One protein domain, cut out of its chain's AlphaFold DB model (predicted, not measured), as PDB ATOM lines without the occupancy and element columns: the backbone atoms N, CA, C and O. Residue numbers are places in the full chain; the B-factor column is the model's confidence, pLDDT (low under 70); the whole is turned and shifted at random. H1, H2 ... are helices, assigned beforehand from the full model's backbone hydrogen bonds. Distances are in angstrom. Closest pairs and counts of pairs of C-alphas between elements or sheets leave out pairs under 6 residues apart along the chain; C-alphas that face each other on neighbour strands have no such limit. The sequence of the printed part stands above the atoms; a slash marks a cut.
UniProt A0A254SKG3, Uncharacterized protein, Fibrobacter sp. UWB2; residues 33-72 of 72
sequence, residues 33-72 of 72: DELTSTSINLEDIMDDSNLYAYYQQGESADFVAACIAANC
ATOM      1  N   ASP A  33     366.736 369.389 370.513       93.00
ATOM      2  CA  ASP A  33     367.649 369.198 369.380       93.00
ATOM      3  C   ASP A  33     368.143 367.740 369.280       93.00
ATOM      4  O   ASP A  33     368.058 367.119 368.220       93.00
ATOM      5  N   GLU A  34     368.533 367.142 370.406       92.56
ATOM      6  CA  GLU A  34     368.919 365.725 370.482       92.56
ATOM      7  C   GLU A  34     367.756 364.789 370.099       92.56
ATOM      8  O   GLU A  34     367.924 363.816 369.357       92.56
ATOM      9  N   LEU A  35     366.538 365.121 370.536       91.56
ATOM     10  CA  LEU A  35     365.333 364.359 370.211       91.56
ATOM     11  C   LEU A  35     364.821 364.597 368.782       91.56
ATOM     12  O   LEU A  35     363.992 363.814 368.328       91.56
ATOM     13  N   THR A  36     365.309 365.592 368.031       87.75
ATOM     14  CA  THR A  36     364.797 365.907 366.675       87.75
ATOM     15  C   THR A  36     364.967 364.757 365.682       87.75
ATOM     16  O   THR A  36     364.223 364.657 364.708       87.75
ATOM     17  N   SER A  37     365.956 363.890 365.909       83.44
ATOM     18  CA  SER A  37     366.179 362.679 365.107       83.44
ATOM     19  C   SER A  37     365.209 361.536 365.445       83.44
ATOM     20  O   SER A  37     365.118 360.555 364.707       83.44
ATOM     21  N   THR A  38     364.468 361.673 366.542       81.25
ATOM     22  CA  THR A  38     363.452 360.734 367.016       81.25
ATOM     23  C   THR A  38     362.051 361.265 366.696       81.25
ATOM     24  O   THR A  38     361.856 362.454 366.457       81.25
ATOM     25  N   SER A  39     361.032 360.403 366.712       86.06
ATOM     26  CA  SER A  39     359.629 360.838 366.611       86.06
ATOM     27  C   SER A  39     359.049 361.312 367.952       86.06
ATOM     28  O   SER A  39     357.829 361.354 368.109       86.06
ATOM     29  N   ILE A  40     359.905 361.610 368.937       88.94
ATOM     30  CA  ILE A  40     359.514 361.981 370.295       88.94
ATOM     31  C   ILE A  40     359.455 363.500 370.409       88.94
ATOM     32  O   ILE A  40     360.436 364.204 370.177       88.94
ATOM     33  N   ASN A  41     358.307 364.005 370.844       89.81
ATOM     34  CA  ASN A  41     358.156 365.398 371.223       89.81
ATOM     35  C   ASN A  41     358.306 365.535 372.742       89.81
ATOM     36  O   ASN A  41     357.501 365.003 373.502       89.81
ATOM     37  N   LEU A  42     359.327 366.275 373.181       90.69
ATOM     38  CA  LEU A  42     359.638 366.482 374.599       90.69
ATOM     39  C   LEU A  42     358.419 366.939 375.414       90.69
ATOM     40  O   LEU A  42     358.227 366.487 376.537       90.69
ATOM     41  N   GLU A  43     357.605 367.826 374.844       90.62
ATOM     42  CA  GLU A  43     356.475 368.457 375.538       90.62
ATOM     43  C   GLU A  43     355.294 367.507 375.753       90.62
ATOM     44  O   GLU A  43     354.478 367.748 376.641       90.62
ATOM     45  N   ASP A  44     355.234 366.412 374.993       90.38
ATOM     46  CA  ASP A  44     354.206 365.382 375.149       90.38
ATOM     47  C   ASP A  44     354.565 364.382 376.261       90.38
ATOM     48  O   ASP A  44     353.696 363.668 376.760       90.38
ATOM     49  N   ILE A  45     355.844 364.326 376.656       90.19
ATOM     50  CA  ILE A  45     356.374 363.305 377.576       90.19
ATOM     51  C   ILE A  45     356.767 363.903 378.925       90.19
ATOM     52  O   ILE A  45     356.609 363.251 379.957       90.19
ATOM     53  N   MET A  46     357.277 365.134 378.942       90.81
ATOM     54  CA  MET A  46     357.801 365.746 380.156       90.81
ATOM     55  C   MET A  46     357.458 367.229 380.246       90.81
ATOM     56  O   MET A  46     357.710 368.016 379.334       90.81
ATOM     57  N   ASP A  47     356.912 367.613 381.398       92.38
ATOM     58  CA  ASP A  47     356.642 369.005 381.726       92.38
ATOM     59  C   ASP A  47     357.910 369.747 382.185       92.38
ATOM     60  O   ASP A  47     358.938 369.162 382.546       92.38
ATOM     61  N   ASP A  48     357.830 371.077 382.201       90.62
ATOM     62  CA  ASP A  48     358.964 371.918 382.584       90.62
ATOM     63  C   ASP A  48     359.395 371.689 384.036       90.62
ATOM     64  O   ASP A  48     360.571 371.849 384.341       90.62
ATOM     65  N   SER A  49     358.483 371.283 384.924       90.25
ATOM     66  CA  SER A  49     358.800 371.051 386.339       90.25
ATOM     67  C   SER A  49     359.680 369.816 386.527       90.25
ATOM     68  O   SER A  49     360.694 369.887 387.223       90.25
ATOM     69  N   ASN A  50     359.341 368.700 385.873       91.56
ATOM     70  CA  ASN A  50     360.160 367.491 385.905       91.56
ATOM     71  C   ASN A  50     361.480 367.703 385.162       91.56
ATOM     72  O   ASN A  50     362.535 367.294 385.645       91.56
ATOM     73  N   LEU A  51     361.453 368.415 384.032       92.88
ATOM     74  CA  LEU A  51     362.671 368.725 383.292       92.88
ATOM     75  C   LEU A  51     363.614 369.647 384.084       92.88
ATOM     76  O   LEU A  51     364.837 369.499 384.026       92.88
ATOM     77  N   TYR A  52     363.061 370.584 384.856       92.12
ATOM     78  CA  TYR A  52     363.839 371.486 385.701       92.12
ATOM     79  C   TYR A  52     364.582 370.744 386.817       92.12
ATOM     80  O   TYR A  52     365.680 371.157 387.183       92.12
ATOM     81  N   ALA A  53     364.050 369.624 387.315       93.31
ATOM     82  CA  ALA A  53     364.738 368.808 388.315       93.31
ATOM     83  C   ALA A  53     366.084 368.273 387.794       93.31
ATOM     84  O   ALA A  53     367.089 368.385 388.494       93.31
ATOM     85  N   TYR A  54     366.137 367.785 386.549       94.25
ATOM     86  CA  TYR A  54     367.392 367.357 385.915       94.25
ATOM     87  C   TYR A  54     368.378 368.516 385.747       94.25
ATOM     88  O   TYR A  54     369.568 368.383 386.032       94.25
ATOM     89  N   TYR A  55     367.871 369.688 385.351       92.94
ATOM     90  CA  TYR A  55     368.683 370.899 385.250       92.94
ATOM     91  C   TYR A  55     369.287 371.302 386.606       92.94
ATOM     92  O   TYR A  55     370.468 371.635 386.682       92.94
ATOM     93  N   GLN A  56     368.510 371.233 387.694       91.81
ATOM     94  CA  GLN A  56     368.995 371.521 389.049       91.81
ATOM     95  C   GLN A  56     370.001 370.487 389.562       91.81
ATOM     96  O   GLN A  56     370.891 370.841 390.333       91.81
ATOM     97  N   GLN A  57     369.865 369.230 389.140       92.94
ATOM     98  CA  GLN A  57     370.816 368.160 389.450       92.94
ATOM     99  C   GLN A  57     372.134 368.305 388.674       92.94
ATOM    100  O   GLN A  57     373.125 367.679 389.039       92.94
ATOM    101  N   GLY A  58     372.178 369.176 387.660       91.69
ATOM    102  CA  GLY A  58     373.366 369.402 386.840       91.69
ATOM    103  C   GLY A  58     373.594 368.311 385.795       91.69
ATOM    104  O   GLY A  58     374.717 368.166 385.314       91.69
ATOM    105  N   GLU A  59     372.551 367.558 385.449       95.69
ATOM    106  CA  GLU A  59     372.613 366.532 384.410       95.69
ATOM    107  C   GLU A  59     372.856 367.154 383.028       95.69
ATOM    108  O   GLU A  59     372.479 368.301 382.758       95.69
ATOM    109  N   SER A  60     373.489 366.400 382.123       94.19
ATOM    110  CA  SER A  60     373.704 366.863 380.749       94.19
ATOM    111  C   SER A  60     372.445 366.690 379.894       94.19
ATOM    112  O   SER A  60     371.651 365.772 380.098       94.19
ATOM    113  N   ALA A  61     372.263 367.573 378.906       94.00
ATOM    114  CA  ALA A  61     371.126 367.499 377.988       94.00
ATOM    115  C   ALA A  61     371.116 366.169 377.214       94.00
ATOM    116  O   ALA A  61     370.075 365.527 377.123       94.00
ATOM    117  N   ASP A  62     372.282 365.725 376.747       94.38
ATOM    118  CA  ASP A  62     372.454 364.492 375.973       94.38
ATOM    119  C   ASP A  62     372.078 363.252 376.799       94.38
ATOM    120  O   ASP A  62     371.416 362.342 376.303       94.38
ATOM    121  N   PHE A  63     372.447 363.230 378.089       94.62
ATOM    122  CA  PHE A  63     372.065 362.151 379.000       94.62
ATOM    123  C   PHE A  63     370.548 362.099 379.186       94.62
ATOM    124  O   PHE A  63     369.939 361.044 379.026       94.62
ATOM    125  N   VAL A  64     369.924 363.245 379.467       94.94
ATOM    126  CA  VAL A  64     368.471 363.319 379.658       94.94
ATOM    127  C   VAL A  64     367.727 362.945 378.375       94.94
ATOM    128  O   VAL A  64     366.767 362.179 378.438       94.94
ATOM    129  N   ALA A  65     368.184 363.408 377.209       94.06
ATOM    130  CA  ALA A  65     367.615 363.032 375.918       94.06
ATOM    131  C   ALA A  65     367.709 361.518 375.670       94.06
ATOM    132  O   ALA A  65     366.714 360.898 375.296       94.06
ATOM    133  N   ALA A  66     368.860 360.901 375.955       93.31
ATOM    134  CA  ALA A  66     369.031 359.454 375.855       93.31
ATOM    135  C   ALA A  66     368.110 358.690 376.821       93.31
ATOM    136  O   ALA A  66     367.516 357.682 376.436       93.31
ATOM    137  N   CYS A  67     367.933 359.177 378.053       92.69
ATOM    138  CA  CYS A  67     366.995 358.592 379.011       92.69
ATOM    139  C   CYS A  67     365.544 358.674 378.529       92.69
ATOM    140  O   CYS A  67     364.800 357.710 378.698       92.69
ATOM    141  N   ILE A  68     365.131 359.791 377.926       92.12
ATOM    142  CA  ILE A  68     363.789 359.931 377.344       92.12
ATOM    143  C   ILE A  68     363.625 358.945 376.185       92.12
ATOM    144  O   ILE A  68     362.683 358.160 376.182       92.12
ATOM    145  N   ALA A  69     364.574 358.933 375.245       90.69
ATOM    146  CA  ALA A  69     364.524 358.073 374.066       90.69
ATOM    147  C   ALA A  69     364.556 356.573 374.399       90.69
ATOM    148  O   ALA A  69     364.010 355.771 373.654       90.69
ATOM    149  N   ALA A  70     365.183 356.178 375.510       89.12
ATOM    150  CA  ALA A  70     365.231 354.784 375.947       89.12
ATOM    151  C   ALA A  70     363.938 354.300 376.632       89.12
ATOM    152  O   ALA A  70     363.727 353.092 376.735       89.12
ATOM    153  N   ASN A  71     363.103 355.214 377.135       82.94
ATOM    154  CA  ASN A  71     361.886 354.892 377.890       82.94
ATOM    155  C   ASN A  71     360.592 355.060 377.067       82.94
ATOM    156  O   ASN A  71     359.503 354.964 377.634       82.94
ATOM    157  N   CYS A  72     360.693 355.336 375.765       73.62
ATOM    158  CA  CYS A  72     359.577 355.573 374.840       73.62
ATOM    159  C   CYS A  72     359.723 354.705 373.589       73.62
ATOM    160  O   CYS A  72     358.678 354.220 373.103       73.62
TER     161      CYS A  72
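This is residues 33 to 72 of the 72 residues of an uncharacterized protein of Fibrobacter sp. UWB2 (UniProt A0A254SKG3). Three helices are strung round an open ring: a leading stretch, residues 33 to 41, runs to the short H1, H2 makes the far side, and H3 folds back towards that stretch. The printed part has 40 residues with H1, H2 and H3 in chain order, no named strand, and the class all helix. It is compact, with a radius of gyration of the C-alphas of 9.7 A, and only just elongated, spanning 26 by 17 by 17 A.

H1, residues 42 to 45, is apart from H2, residues 48 to 57. H1 is also apart from H3, residues 61 to 70, but only just, at 8.1 A. H2 and H3 are close but not clearly touching; their closest C-alphas, of Tyr 54 and Val 64, are 7.5 A apart. They run opposite ways at a steep tilt of 56 degrees. In H3 every O i to N i+4 pair is within hydrogen-bond range, in H2 5 of 6; H1 is too short for such a pair.

H1 begins at C-alpha 42 (359.638, 366.482, 374.599). H2 and H3 each measure 14.2 A, and H3 ends at C-alpha 70 (365.231, 354.784, 375.947).

The C-alphas farthest apart, of Ser 39 and Gln 56, are 26.6 A apart. Both links are tight, the printed part has no cut, and no printed residue is under 70 in pLDDT.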